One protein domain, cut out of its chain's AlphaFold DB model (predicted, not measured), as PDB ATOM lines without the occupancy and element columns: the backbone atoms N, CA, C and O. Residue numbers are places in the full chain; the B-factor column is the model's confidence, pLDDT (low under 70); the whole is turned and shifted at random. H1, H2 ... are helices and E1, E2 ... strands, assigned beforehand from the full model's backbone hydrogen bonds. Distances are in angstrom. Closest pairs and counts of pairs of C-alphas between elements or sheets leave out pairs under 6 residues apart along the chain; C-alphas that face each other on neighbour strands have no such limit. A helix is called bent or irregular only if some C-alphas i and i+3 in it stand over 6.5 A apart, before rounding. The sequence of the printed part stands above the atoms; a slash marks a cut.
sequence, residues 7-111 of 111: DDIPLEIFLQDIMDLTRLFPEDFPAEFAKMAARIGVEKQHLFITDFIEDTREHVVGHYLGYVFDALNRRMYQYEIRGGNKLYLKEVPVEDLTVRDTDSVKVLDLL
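This is residues 7 to 111 of the 111 residues of an uncharacterized protein of Rothia sp. HSID18069 (UniProt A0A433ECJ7). A twisted sheet of four antiparallel strands has two helices over one of its faces: the long H1 crosses it at the E1 edge, and H2 covers the part nearer E3. H1 and H2 meet at a corner, and the short helix H3, in the last stretch of the chain, packs on H1 near the start of that helix. The printed part has 105 residues, with three named helices and four named strands in the order H1, H2, E1, E2, E3, E4, H3; the sheet's order is E1, E2, E3, E4, and the class is mixed, helices and strands. The whole is compact, with a radius of gyration of the C-alphas of 13.3 A and spans of 38 by 31 by 26 A.

E1 is residues 47 to 54, 19.9 A long, and begins with C-alpha 47 at (23.833, 40.067, 114.696); it bends by 57 degrees at residue 50. E2 is residues 64 to 70, 19.1 A, E3 residues 75 to 82, 22.6 A, and E4 residues 86 to 92, 19.2 A. H1, residues 11 to 28, runs 26.2 A from C-alpha 11 at (26.791, 30.187, 98.803); it is only just irregular, with C-alphas 23 and 26 6.7 A apart. H2 is residues 30 to 40, 15.6 A. H3, residues 103 to 106, spans 6.3 A and ends with C-alpha 106 at (32.630, 32.783, 102.196).

The strands form a meander, each the antiparallel neighbour of the one before, and each successive pair is a hairpin. N 50 and O 67 of E1 and E2 are 2.9 A apart, N 68 and O 77 of E2 and E3 2.9 A, and N 88 and O 80 of E3 and E4 2.8 A, each within hydrogen-bond range. H2 is on the sheet, in two layers, a helix on one face of a sheet; its height is 7.3 A, and it lies over E3, slantwise to the strands at 41 degrees on the local plane. H1 is on the same face at a height of 5.6 A, over E1 and only just over E2, across the strands at 78 degrees to E1 on the local plane. The closest C-alphas of H1 and E1 are those of Thr 22 and Ile 49, 4.8 A apart. H1 and H2 only just touch, only at the corner, through residues 25 to 26 of H1; the closest C-alphas are those of Pro 26 and Phe 33, 5.9 A. H1 touches H3 with its residues 11 to 18 alone, the closest C-alphas being those of Phe 14 and Ser 104, 6.6 A. H3 only grazes the sheet, and is apart from H2. Every O i to N i+4 pair is within hydrogen-bond range in H2, and 11 of 14 in H1, while H3 is too short for such a pair.

The two C-alphas farthest apart are those of Asp 8 and Gly 84, 40.3 A. The printed part has no cut, and no link between named elements is long. The mean pLDDT of the printed part is 91.1; residues 58 to 60 and residue 84 are under 70.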
ATOM      1  N   ASP A   7      34.142  23.456  98.011       82.81
ATOM      2  CA  ASP A   7      34.117  24.616  97.113       82.81
ATOM      3  C   ASP A   7      32.984  24.578  96.081       82.81
ATOM      4  O   ASP A   7      32.650  25.616  95.517       82.81
ATOM      5  N   ASP A   8      32.348  23.421  95.899       86.75
ATOM      6  CA  ASP A   8      31.186  23.249  95.026       86.75
ATOM      7  C   ASP A   8      29.858  23.451  95.779       86.75
ATOM      8  O   ASP A   8      28.785  23.394  95.176       86.75
ATOM      9  N   ILE A   9      29.906  23.677  97.101       86.19
ATOM     10  CA  ILE A   9      28.716  23.988  97.899       86.19
ATOM     11  C   ILE A   9      28.244  25.411  97.544       86.19
ATOM     12  O   ILE A   9      29.026  26.358  97.673       86.19
ATOM     13  N   PRO A  10      26.978  25.598  97.123       90.88
ATOM     14  CA  PRO A  10      26.450  26.919  96.797       90.88
ATOM     15  C   PRO A  10      26.457  27.870  98.000       90.88
ATOM     16  O   PRO A  10      26.157  27.463  99.125       90.88
ATOM     17  N   LEU A  11      26.742  29.153  97.758       92.12
ATOM     18  CA  LEU A  11      26.791  30.187  98.803       92.12
ATOM     19  C   LEU A  11      25.458  30.324  99.554       92.12
ATOM     20  O   LEU A  11      25.441  30.609 100.750       92.12
ATOM     21  N   GLU A  12      24.339  30.060  98.880       92.25
ATOM     22  CA  GLU A  12      22.997  30.105  99.460       92.25
ATOM     23  C   GLU A  12      22.808  29.075 100.580       92.25
ATOM     24  O   GLU A  12      22.035  29.319 101.503       92.25
ATOM     25  N   ILE A  13      23.520  27.945 100.523       91.56
ATOM     26  CA  ILE A  13      23.467  26.922 101.574       91.56
ATOM     27  C   ILE A  13      24.118  27.447 102.853       91.56
ATOM     28  O   ILE A  13      23.527  27.326 103.922       91.56
ATOM     29  N   PHE A  14      25.283  28.091 102.742       91.94
ATOM     30  CA  PHE A  14      25.952  28.714 103.886       91.94
ATOM     31  C   PHE A  14      25.113  29.853 104.474       91.94
ATOM     32  O   PHE A  14      24.958  29.946 105.686       91.94
ATOM     33  N   LEU A  15      24.518  30.698 103.625       94.56
ATOM     34  CA  LEU A  15      23.629  31.766 104.088       94.56
ATOM     35  C   LEU A  15      22.412  31.219 104.830       94.56
ATOM     36  O   LEU A  15      22.073  31.728 105.897       94.56
ATOM     37  N   GLN A  16      21.759  30.195 104.281       94.69
ATOM     38  CA  GLN A  16      20.598  29.584 104.917       94.69
ATOM     39  C   GLN A  16      20.959  28.999 106.288       94.69
ATOM     40  O   GLN A  16      20.208  29.204 107.238       94.69
ATOM     41  N   ASP A  17      22.117  28.347 106.401       93.44
ATOM     42  CA  ASP A  17      22.607  27.797 107.667       93.44
ATOM     43  C   ASP A  17      22.825  28.895 108.721       93.44
ATOM     44  O   ASP A  17      22.299  28.807 109.829       93.44
ATOM     45  N   ILE A  18      23.474  30.006 108.347       95.94
ATOM     46  CA  ILE A  18      23.648  31.174 109.229       95.94
ATOM     47  C   ILE A  18      22.291  31.756 109.647       95.94
ATOM     48  O   ILE A  18      22.102  32.098 110.817       95.94
ATOM     49  N   MET A  19      21.333  31.885 108.722       96.31
ATOM     50  CA  MET A  19      19.998  32.410 109.040       96.31
ATOM     51  C   MET A  19      19.252  31.507 110.023       96.31
ATOM     52  O   MET A  19      18.665  32.000 110.991       96.31
ATOM     53  N   ASP A  20      19.272  30.193 109.793       96.44
ATOM     54  CA  ASP A  20      18.619  29.228 110.673       96.44
ATOM     55  C   ASP A  20      19.291  29.179 112.042       96.44
ATOM     56  O   ASP A  20      18.598  29.252 113.060       96.44
ATOM     57  N   LEU A  21      20.622  29.159 112.086       95.81
ATOM     58  CA  LEU A  21      21.374  29.202 113.332       95.81
ATOM     59  C   LEU A  21      21.091  30.489 114.112       95.81
ATOM     60  O   LEU A  21      20.774  30.434 115.297       95.81
ATOM     61  N   THR A  22      21.122  31.647 113.450       97.06
ATOM     62  CA  THR A  22      20.813  32.949 114.067       97.06
ATOM     63  C   THR A  22      19.389  32.992 114.620       97.06
ATOM     64  O   THR A  22      19.153  33.584 115.675       97.06
ATOM     65  N   ARG A  23      18.434  32.356 113.933       97.00
ATOM     66  CA  ARG A  23      17.037  32.269 114.374       97.00
ATOM     67  C   ARG A  23      16.871  31.359 115.589       97.00
ATOM     68  O   ARG A  23      16.139  31.729 116.504       97.00
ATOM     69  N   LEU A  24      17.527  30.200 115.594       96.38
ATOM     70  CA  LEU A  24      17.394  29.180 116.641       96.38
ATOM     71  C   LEU A  24      18.208  29.509 117.897       96.38
ATOM     72  O   LEU A  24      17.756  29.263 119.011       96.38
ATOM     73  N   PHE A  25      19.378  30.127 117.746       95.56
ATOM     74  CA  PHE A  25      20.273  30.455 118.856       95.56
ATOM     75  C   PHE A  25      19.598  31.189 120.033       95.56
ATOM     76  O   PHE A  25      19.794  30.776 121.175       95.56
ATOM     77  N   PRO A  26      18.791  32.253 119.836       95.00
ATOM     78  CA  PRO A  26      18.110  32.917 120.944       95.00
ATOM     79  C   PRO A  26      16.958  32.107 121.557       95.00
ATOM     80  O   PRO A  26      16.469  32.519 122.608       95.00
ATOM     81  N   GLU A  27      16.507  31.008 120.942       94.81
ATOM     82  CA  GLU A  27      15.538  30.090 121.558       94.81
ATOM     83  C   GLU A  27      16.205  29.313 122.706       94.81
ATOM     84  O   GLU A  27      15.645  29.239 123.803       94.81
ATOM     85  N   ASP A  28      17.438  28.844 122.492       90.50
ATOM     86  CA  ASP A  28      18.219  28.096 123.486       90.50
ATOM     87  C   ASP A  28      19.048  29.004 124.417       90.50
ATOM     88  O   ASP A  28      19.213  28.713 125.606       90.50
ATOM     89  N   PHE A  29      19.536  30.144 123.908       92.75
ATOM     90  CA  PHE A  29      20.444  31.068 124.606       92.75
ATOM     91  C   PHE A  29      19.958  32.536 124.597       92.75
ATOM     92  O   PHE A  29      20.703  33.455 124.222       92.75
ATOM     93  N   PRO A  30      18.714  32.828 125.037       94.62
ATOM     94  CA  PRO A  30      18.127  34.170 124.938       94.62
ATOM     95  C   PRO A  30      18.901  35.234 125.728       94.62
ATOM     96  O   PRO A  30      19.006  36.391 125.298       94.62
ATOM     97  N   ALA A  31      19.432  34.865 126.898       94.19
ATOM     98  CA  ALA A  31      20.167  35.782 127.763       94.19
ATOM     99  C   ALA A  31      21.551  36.109 127.187       94.19
ATOM    100  O   ALA A  31      21.993  37.256 127.254       94.19
ATOM    101  N   GLU A  32      22.229  35.125 126.608       95.06
ATOM    102  CA  GLU A  32      23.555  35.266 126.010       95.06
ATOM    103  C   GLU A  32      23.459  36.115 124.749       95.06
ATOM    104  O   GLU A  32      24.217  37.076 124.627       95.06
ATOM    105  N   PHE A  33      22.467  35.869 123.889       96.19
ATOM    106  CA  PHE A  33      22.251  36.685 122.695       96.19
ATOM    107  C   PHE A  33      21.953  38.154 123.039       96.19
ATOM    108  O   PHE A  33      22.489  39.077 122.427       96.19
ATOM    109  N   ALA A  34      21.162  38.404 124.091       96.00
ATOM    110  CA  ALA A  34      20.941  39.762 124.593       96.00
ATOM    111  C   ALA A  34      22.227  40.417 125.133       96.00
ATOM    112  O   ALA A  34      22.464  41.600 124.884       96.00
ATOM    113  N   LYS A  35      23.074  39.662 125.846       95.62
ATOM    114  CA  LYS A  35      24.373  40.158 126.333       95.62
ATOM    115  C   LYS A  35      25.350  40.429 125.189       95.62
ATOM    116  O   LYS A  35      26.121  41.376 125.310       95.62
ATOM    117  N   MET A  36      25.342  39.621 124.124       96.75
ATOM    118  CA  MET A  36      26.150  39.856 122.921       96.75
ATOM    119  C   MET A  36      25.791  41.211 122.312       96.75
ATOM    120  O   MET A  36      26.649  42.087 122.264       96.75
ATOM    121  N   ALA A  37      24.512  41.427 121.983       97.75
ATOM    122  CA  ALA A  37      24.002  42.696 121.453       97.75
ATOM    123  C   ALA A  37      24.380  43.896 122.334       97.75
ATOM    124  O   ALA A  37      24.957  44.870 121.853       97.75
ATOM    125  N   ALA A  38      24.159  43.793 123.648       97.50
ATOM    126  CA  ALA A  38      24.485  44.865 124.585       97.50
ATOM    127  C   ALA A  38      25.993  45.169 124.683       97.50
ATOM    128  O   ALA A  38      26.366  46.322 124.887       97.50
ATOM    129  N   ARG A  39      26.863  44.156 124.573       96.75
ATOM    130  CA  ARG A  39      28.325  44.334 124.653       96.75
ATOM    131  C   ARG A  39      28.943  44.821 123.352       96.75
ATOM    132  O   ARG A  39      29.893  45.592 123.415       96.75
ATOM    133  N   ILE A  40      28.425  44.362 122.215       97.44
ATOM    134  CA  ILE A  40      28.831  44.843 120.888       97.44
ATOM    135  C   ILE A  40      28.310  46.272 120.681       97.44
ATOM    136  O   ILE A  40      28.992  47.101 120.089       97.44
ATOM    137  N   GLY A  41      27.140  46.588 121.242       97.69
ATOM    138  CA  GLY A  41      26.514  47.902 121.125       97.69
ATOM    139  C   GLY A  41      25.655  48.045 119.868       97.69
ATOM    140  O   GLY A  41      25.561  49.141 119.322       97.69
ATOM    141  N   VAL A  42      25.033  46.952 119.415       97.62
ATOM    142  CA  VAL A  42      24.134  46.928 118.250       97.62
ATOM    143  C   VAL A  42      22.832  46.202 118.571       97.62
ATOM    144  O   VAL A  42      22.766  45.379 119.484       97.62
ATOM    145  N   GLU A  43      21.786  46.497 117.804       97.62
ATOM    146  CA  GLU A  43      20.514  45.781 117.901       97.62
ATOM    147  C   GLU A  43      20.650  44.335 117.410       97.62
ATOM    148  O   GLU A  43      21.377  44.046 116.460       97.62
ATOM    149  N   LYS A  44      19.886  43.420 118.020       96.75
ATOM    150  CA  LYS A  44      19.931  41.974 117.727       96.75
ATOM    151  C   LYS A  44      19.732  41.629 116.248       96.75
ATOM    152  O   LYS A  44      20.287  40.646 115.785       96.75
ATOM    153  N   GLN A  45      18.959  42.434 115.519       96.38
ATOM    154  CA  GLN A  45      18.699  42.249 114.086       96.38
ATOM    155  C   GLN A  45      19.943  42.423 113.197       96.38
ATOM    156  O   GLN A  45      19.895  42.084 112.021       96.38
ATOM    157  N   HIS A  46      21.025  42.997 113.735       97.88
ATOM    158  CA  HIS A  46      22.298  43.172 113.036       97.88
ATOM    159  C   HIS A  46      23.319  42.087 113.390       97.88
ATOM    160  O   HIS A  46      24.431  42.121 112.869       97.88
ATOM    161  N   LEU A  47      22.964  41.159 114.285       98.00
ATOM    162  CA  LEU A  47      23.833  40.067 114.696       98.00
ATOM    163  C   LEU A  47      23.466  38.779 113.972       98.00
ATOM    164  O   LEU A  47      22.318  38.339 114.030       98.00
ATOM    165  N   PHE A  48      24.474  38.143 113.393       97.88
ATOM    166  CA  PHE A  48      24.370  36.838 112.756       97.88
ATOM    167  C   PHE A  48      25.291  35.852 113.462       97.88
ATOM    168  O   PHE A  48      26.491  36.094 113.572       97.88
ATOM    169  N   ILE A  49      24.736  34.756 113.966       97.31
ATOM    170  CA  ILE A  49      25.523  33.659 114.528       97.31
ATOM    171  C   ILE A  49      26.046  32.843 113.355       97.31
ATOM    172  O   ILE A  49      25.264  32.236 112.626       97.31
ATOM    173  N   THR A  50      27.359  32.867 113.161       95.06
ATOM    174  CA  THR A  50      28.003  32.239 112.005       95.06
ATOM    175  C   THR A  50      28.531  30.848 112.317       95.06
ATOM    176  O   THR A  50      28.695  30.047 111.408       95.06
ATOM    177  N   ASP A  51      28.768  30.553 113.598       93.00
ATOM    178  CA  ASP A  51      29.143  29.226 114.081       93.00
ATOM    179  C   ASP A  51      28.632  29.021 115.501       93.00
ATOM    180  O   ASP A  51      28.572  29.966 116.298       93.00
ATOM    181  N   PHE A  52      28.330  27.769 115.830       92.38
ATOM    182  CA  PHE A  52      27.982  27.329 117.175       92.38
ATOM    183  C   PHE A  52      28.387  25.864 117.357       92.38
ATOM    184  O   PHE A  52      27.812  24.961 116.751       92.38
ATOM    185  N   ILE A  53      29.402  25.628 118.183       90.75
ATOM    186  CA  ILE A  53      30.002  24.313 118.406       90.75
ATOM    187  C   ILE A  53      30.011  24.035 119.905       90.75
ATOM    188  O   ILE A  53      30.494  24.848 120.693       90.75
ATOM    189  N   GLU A  54      29.520  22.864 120.308       88.38
ATOM    190  CA  GLU A  54      29.724  22.361 121.667       88.38
ATOM    191  C   GLU A  54      31.163  21.845 121.816       88.38
ATOM    192  O   GLU A  54      31.589  20.916 121.117       88.38
ATOM    193  N   ASP A  55      31.932  22.438 122.731       84.19
ATOM    194  CA  ASP A  55      33.293  21.992 123.012       84.19
ATOM    195  C   ASP A  55      33.287  20.778 123.942       84.19
ATOM    196  O   ASP A  55      33.361  20.863 125.169       84.19
ATOM    197  N   THR A  56      33.238  19.604 123.321       76.88
ATOM    198  CA  THR A  56      33.248  18.315 124.021       76.88
ATOM    199  C   THR A  56      34.634  17.913 124.543       76.88
ATOM    200  O   THR A  56      34.745  16.960 125.325       76.88
ATOM    201  N   ARG A  57      35.708  18.629 124.165       72.69
ATOM    202  CA  ARG A  57      37.091  18.251 124.512       72.69
ATOM    203  C   ARG A  57      37.372  18.353 126.005       72.69
ATOM    204  O   ARG A  57      38.080  17.501 126.537       72.69
ATOM    205  N   GLU A  58      36.796  19.335 126.691       61.12
ATOM    206  CA  GLU A  58      37.055  19.540 128.123       61.12
ATOM    207  C   GLU A  58      36.185  18.669 129.050       61.12
ATOM    208  O   GLU A  58      36.315  18.762 130.267       61.12
ATOM    209  N   HIS A  59      35.296  17.816 128.514       63.66
ATOM    210  CA  HIS A  59      34.283  17.075 129.300       63.66
ATOM    211  C   HIS A  59      33.382  18.002 130.147       63.66
ATOM    212  O   HIS A  59      32.701  17.560 131.076       63.66
ATOM    213  N   VAL A  60      33.365  19.298 129.823       64.62
ATOM    214  CA  VAL A  60      32.526  20.310 130.456       64.62
ATOM    215  C   VAL A  60      31.256  20.430 129.628       64.62
ATOM    216  O   VAL A  60      31.230  21.089 128.596       64.62
ATOM    217  N   VAL A  61      30.192  19.779 130.090       71.69
ATOM    218  CA  VAL A  61      28.854  19.945 129.510       71.69
ATOM    219  C   VAL A  61      28.441  21.416 129.605       71.69
ATOM    220  O   VAL A  61      28.577  22.037 130.665       71.69
ATOM    221  N   GLY A  62      27.914  21.967 128.511       80.44
ATOM    222  CA  GLY A  62      27.472  23.361 128.457       80.44
ATOM    223  C   GLY A  62      28.601  24.367 128.214       80.44
ATOM    224  O   GLY A  62      28.517  25.504 128.689       80.44
ATOM    225  N   HIS A  63      29.657  23.940 127.520       89.25
ATOM    226  CA  HIS A  63      30.689  24.814 126.980       89.25
ATOM    227  C   HIS A  63      30.517  24.944 125.463       89.25
ATOM    228  O   HIS A  63      30.630  23.957 124.741       89.25
ATOM    229  N   TYR A  64      30.241  26.155 124.984       91.56
ATOM    230  CA  TYR A  64      30.006  26.423 123.568       91.56
ATOM    231  C   TYR A  64      30.935  27.506 123.046       91.56
ATOM    232  O   TYR A  64      31.183  28.502 123.728       91.56
ATOM    233  N   LEU A  65      31.402  27.321 121.820       92.75
ATOM    234  CA  LEU A  65      32.290  28.225 121.102       92.75
ATOM    235  C   LEU A  65      31.654  28.588 119.767       92.75
ATOM    236  O   LEU A  65      30.967  27.771 119.154       92.75
ATOM    237  N   GLY A  66      31.913  29.795 119.291       94.38
ATOM    238  CA  GLY A  66      31.438  30.194 117.980       94.38
ATOM    239  C   GLY A  66      31.817  31.612 117.621       94.38
ATOM    240  O   GLY A  66      32.633  32.255 118.291       94.38
ATOM    241  N   TYR A  67      31.184  32.091 116.561       96.56
ATOM    242  CA  TYR A  67      31.393  33.420 116.022       96.56
ATOM    243  C   TYR A  67      30.056  34.129 115.817       96.56
ATOM    244  O   TYR A  67      29.041  33.516 115.477       96.56
ATOM    245  N   VAL A  68      30.057  35.433 116.077       97.38
ATOM    246  CA  VAL A  68      28.936  36.327 115.801       97.38
ATOM    247  C   VAL A  68      29.426  37.505 114.973       97.38
ATOM    248  O   VAL A  68      30.385  38.190 115.339       97.38
ATOM    249  N   PHE A  69      28.749  37.731 113.855       97.69
ATOM    250  CA  PHE A  69      29.014  38.817 112.934       97.69
ATOM    251  C   PHE A  69      28.057  39.978 113.196       97.69
ATOM    252  O   PHE A  69      26.840  39.804 113.209       97.69
ATOM    253  N   ASP A  70      28.619  41.163 113.401       97.56
ATOM    254  CA  ASP A  70      27.909  42.435 113.375       97.56
ATOM    255  C   ASP A  70      27.916  42.968 111.940       97.56
ATOM    256  O   ASP A  70      28.926  43.506 111.476       97.56
ATOM    257  N   ALA A  71      26.784  42.841 111.250       96.69
ATOM    258  CA  ALA A  71      26.644  43.299 109.871       96.69
ATOM    259  C   ALA A  71      26.580  44.830 109.743       96.69
ATOM    260  O   ALA A  71      26.935  45.375 108.699       96.69
ATOM    261  N   LEU A  72      26.180  45.548 110.801       96.94
ATOM    262  CA  LEU A  72      26.094  47.011 110.765       96.94
ATOM    263  C   LEU A  72      27.488  47.640 110.692       96.94
ATOM    264  O   LEU A  72      27.712  48.552 109.895       96.94
ATOM    265  N   ASN A  73      28.421  47.155 111.515       96.62
ATOM    266  CA  ASN A  73      29.795  47.672 111.555       96.62
ATOM    267  C   ASN A  73      30.806  46.784 110.823       96.62
ATOM    268  O   ASN A  73      31.988  47.131 110.771       96.62
ATOM    269  N   ARG A  74      30.351  45.654 110.270       95.12
ATOM    270  CA  ARG A  74      31.161  44.636 109.590       95.12
ATOM    271  C   ARG A  74      32.309  44.106 110.449       95.12
ATOM    272  O   ARG A  74      33.459  44.058 110.013       95.12
ATOM    273  N   ARG A  75      31.990  43.715 111.683       96.69
ATOM    274  CA  ARG A  75      32.957  43.190 112.660       96.69
ATOM    275  C   ARG A  75      32.617  41.767 113.053       96.69
ATOM    276  O   ARG A  75      31.447  41.424 113.188       96.69
ATOM    277  N   MET A  76      33.645  40.958 113.285       96.88
ATOM    278  CA  MET A  76      33.482  39.598 113.780       96.88
ATOM    279  C   MET A  76      33.898  39.507 115.243       96.88
ATOM    280  O   MET A  76      34.889  40.104 115.671       96.88
ATOM    281  N   TYR A  77      33.152  38.721 116.009       97.31
ATOM    282  CA  TYR A  77      33.462  38.438 117.398       97.31
ATOM    283  C   TYR A  77      33.475  36.937 117.634       97.31
ATOM    284  O   TYR A  77      32.487  36.253 117.382       97.31
ATOM    285  N   GLN A  78      34.573  36.433 118.187       96.19
ATOM    286  CA  GLN A  78      34.597  35.100 118.766       96.19
ATOM    287  C   GLN A  78      33.889  35.149 120.119       96.19
ATOM    288  O   GLN A  78      34.185  36.023 120.947       96.19
ATOM    289  N   TYR A  79      32.981  34.210 120.362       95.31
ATOM    290  CA  TYR A  79      32.340  34.054 121.656       95.31
ATOM    291  C   TYR A  79      32.581  32.682 122.265       95.31
ATOM    292  O   TYR A  79      32.835  31.684 121.593       95.31
ATOM    293  N   GLU A  80      32.451  32.666 123.581       94.56
ATOM    294  CA  GLU A  80      32.506  31.470 124.394       94.56
ATOM    295  C   GLU A  80      31.433  31.566 125.479       94.56
ATOM    296  O   GLU A  80      31.357  32.555 126.218       94.56
ATOM    297  N   ILE A  81      30.588  30.544 125.567       92.19
ATOM    298  CA  ILE A  81      29.568  30.396 126.601       92.19
ATOM    299  C   ILE A  81      30.012  29.268 127.514       92.19
ATOM    300  O   ILE A  81      30.069  28.114 127.101       92.19
ATOM    301  N   ARG A  82      30.300  29.602 128.770       87.31
ATOM    302  CA  ARG A  82      30.602  28.621 129.818       87.31
ATOM    303  C   ARG A  82      29.441  28.516 130.799       87.31
ATOM    304  O   ARG A  82      28.688  29.478 130.994       87.31
ATOM    305  N   GLY A  83      29.362  27.370 131.479       77.56
ATOM    306  CA  GLY A  83      28.361  27.075 132.503       77.56
ATOM    307  C   GLY A  83      28.066  28.255 133.444       77.56
ATOM    308  O   GLY A  83      28.968  28.956 133.916       77.56
ATOM    309  N   GLY A  84      26.775  28.475 133.706       69.25
ATOM    310  CA  GLY A  84      26.293  29.614 134.489       69.25
ATOM    311  C   GLY A  84      26.180  30.921 133.697       69.25
ATOM    312  O   GLY A  84      26.379  31.990 134.275       69.25
ATOM    313  N   ASN A  85      25.855  30.855 132.399       70.56
ATOM    314  CA  ASN A  85      25.522  32.017 131.560       70.56
ATOM    315  C   ASN A  85      26.672  33.036 131.427       70.56
ATOM    316  O   ASN A  85      26.455  34.250 131.268       70.56
ATOM    317  N   LYS A  86      27.915  32.551 131.534       87.00
ATOM    318  CA  LYS A  86      29.118  33.364 131.362       87.00
ATOM    319  C   LYS A  86      29.443  33.438 129.883       87.00
ATOM    320  O   LYS A  86      29.894  32.462 129.301       87.00
ATOM    321  N   LEU A  87      29.230  34.617 129.317       93.06
ATOM    322  CA  LEU A  87      29.633  34.952 127.963       93.06
ATOM    323  C   LEU A  87      31.006  35.630 128.003       93.06
ATOM    324  O   LEU A  87      31.160  36.651 128.687       93.06
ATOM    325  N   TYR A  88      31.953  35.114 127.237       94.69
ATOM    326  CA  TYR A  88      33.166  35.811 126.829       94.69
ATOM    327  C   TYR A  88      33.015  36.189 125.361       94.69
ATOM    328  O   TYR A  88      32.408  35.455 124.587       94.69
ATOM    329  N   LEU A  89      33.500  37.372 125.006       96.38
ATOM    330  CA  LEU A  89      33.365  37.923 123.669       96.38
ATOM    331  C   LEU A  89      34.636  38.699 123.346       96.38
ATOM    332  O   LEU A  89      35.070  39.524 124.156       96.38
ATOM    333  N   LYS A  90      35.224  38.430 122.187       96.69
ATOM    334  CA  LYS A  90      36.448  39.076 121.725       96.69
ATOM    335  C   LYS A  90      36.301  39.427 120.252       96.69
ATOM    336  O   LYS A  90      36.015  38.551 119.447       96.69
ATOM    337  N   GLU A  91      36.523  40.693 119.915       97.12
ATOM    338  CA  GLU A  91      36.609  41.125 118.516       97.12
ATOM    339  C   GLU A  91      37.814  40.457 117.847       97.12
ATOM    340  O   GLU A  91      38.908  40.400 118.427       97.12
ATOM    341  N   VAL A  92      37.600  39.938 116.644       95.38
ATOM    342  CA  VAL A  92      38.637  39.351 115.798       95.38
ATOM    343  C   VAL A  92      38.631  40.068 114.442       95.38
ATOM    344  O   VAL A  92      37.548  40.361 113.926       95.38
ATOM    345  N   PRO A  93      39.802  40.389 113.866       93.50
ATOM    346  CA  PRO A  93      39.866  41.008 112.544       93.50
ATOM    347  C   PRO A  93      39.293  40.052 111.498       93.50
ATOM    348  O   PRO A  93      39.690  38.890 111.443       93.50
ATOM    349  N   VAL A  94      38.352  40.524 110.679       90.00
ATOM    350  CA  VAL A  94      37.707  39.691 109.649       90.00
ATOM    351  C   VAL A  94      38.731  39.252 108.603       90.00
ATOM    352  O   VAL A  94      38.688  38.126 108.120       90.00
ATOM    353  N   GLU A  95      39.683  40.129 108.300       88.62
ATOM    354  CA  GLU A  95      40.794  39.910 107.378       88.62
ATOM    355  C   GLU A  95      41.759  38.792 107.803       88.62
ATOM    356  O   GLU A  95      42.460  38.247 106.950       88.62
ATOM    357  N   ASP A  96      41.779  38.435 109.091       89.50
ATOM    358  CA  ASP A  96      42.615  37.356 109.621       89.50
ATOM    359  C   ASP A  96      41.900  35.994 109.586       89.50
ATOM    360  O   ASP A  96      42.536  34.961 109.808       89.50
ATOM    361  N   LEU A  97      40.588  35.973 109.319       88.94
ATOM    362  CA  LEU A  97      39.784  34.754 109.327       88.94
ATOM    363  C   LEU A  97      39.848  34.025 107.990       88.94
ATOM    364  O   LEU A  97      39.775  34.608 106.907       88.94
ATOM    365  N   THR A  98      39.913  32.703 108.078       87.81
ATOM    366  CA  THR A  98      39.883  31.807 106.926       87.81
ATOM    367  C   THR A  98      38.815  30.733 107.108       87.81
ATOM    368  O   THR A  98      38.268  30.555 108.192       87.81
ATOM    369  N   VAL A  99      38.585  29.929 106.068       85.19
ATOM    370  CA  VAL A  99      37.716  28.736 106.137       85.19
ATOM    371  C   VAL A  99      38.189  27.694 107.162       85.19
ATOM    372  O   VAL A  99      37.467  26.764 107.481       85.19
ATOM    373  N   ARG A 100      39.416  27.809 107.692       84.12
ATOM    374  CA  ARG A 100      39.867  26.959 108.806       84.12
ATOM    375  C   ARG A 100      39.303  27.407 110.150       84.12
ATOM    376  O   ARG A 100      39.282  26.606 111.081       84.12
ATOM    377  N   ASP A 101      38.922  28.674 110.246       85.94
ATOM    378  CA  ASP A 101      38.386  29.301 111.446       85.94
ATOM    379  C   ASP A 101      36.857  29.261 111.426       85.94
ATOM    380  O   ASP A 101      36.245  28.883 112.423       85.94
ATOM    381  N   THR A 102      36.263  29.623 110.284       84.12
ATOM    382  CA  THR A 102      34.820  29.574 110.028       84.12
ATOM    383  C   THR A 102      34.534  29.481 108.531       84.12
ATOM    384  O   THR A 102      35.063  30.263 107.738       84.12
ATOM    385  N   ASP A 103      33.655  28.563 108.133       85.19
ATOM    386  CA  ASP A 103      33.207  28.434 106.738       85.19
ATOM    387  C   ASP A 103      32.396  29.660 106.279       85.19
ATOM    388  O   ASP A 103      32.335  29.976 105.085       85.19
ATOM    389  N   SER A 104      31.851  30.418 107.235       86.12
ATOM    390  CA  SER A 104      31.028  31.603 107.001       86.12
ATOM    391  C   SER A 104      31.779  32.767 106.364       86.12
ATOM    392  O   SER A 104      31.135  33.630 105.764       86.12
ATOM    393  N   VAL A 105      33.124  32.788 106.401       89.19
ATOM    394  CA  VAL A 105      33.921  33.815 105.693       89.19
ATOM    395  C   VAL A 105      33.556  33.922 104.210       89.19
ATOM    396  O   VAL A 105      33.670  34.998 103.632       89.19
ATOM    397  N   LYS A 106      33.066  32.829 103.601       88.56
ATOM    398  CA  LYS A 106      32.630  32.783 102.196       88.56
ATOM    399  C   LYS A 106      31.427  33.680 101.890       88.56
ATOM    400  O   LYS A 106      31.228  34.031 100.729       88.56
ATOM    401  N   VAL A 107      30.614  34.016 102.893       91.88
ATOM    402  CA  VAL A 107      29.321  34.692 102.700       91.88
ATOM    403  C   VAL A 107      29.146  35.959 103.534       91.88
ATOM    404  O   VAL A 107      28.095  36.583 103.449       91.88
ATOM    405  N   LEU A 108      30.167  36.401 104.280       90.88
ATOM    406  CA  LEU A 108      30.084  37.635 105.081       90.88
ATOM    407  C   LEU A 108      29.783  38.883 104.243       90.88
ATOM    408  O   LEU A 108      29.149  39.806 104.736       90.88
ATOM    409  N   ASP A 109      30.213  38.922 102.979       90.50
ATOM    410  CA  ASP A 109      29.903  40.030 102.064       90.50
ATOM    411  C   ASP A 109      28.428  40.088 101.636       90.50
ATOM    412  O   ASP A 109      28.001  41.086 101.055       90.50
ATOM    413  N   LEU A 110      27.668  39.023 101.900       91.06
ATOM    414  CA  LEU A 110      26.258  38.875 101.540       91.06
ATOM    415  C   LEU A 110      25.309  39.100 102.734       91.06
ATOM    416  O   LEU A 110      24.094  39.095 102.528       91.06
ATOM    417  N   LEU A 111      25.854  39.270 103.946       87.94
ATOM    418  CA  LEU A 111      25.141  39.562 105.198       87.94
ATOM    419  C   LEU A 111      25.090  41.074 105.463       87.94
ATOM    420  O   LEU A 111      24.020  41.547 105.910       87.94
TER     421      LEU A 111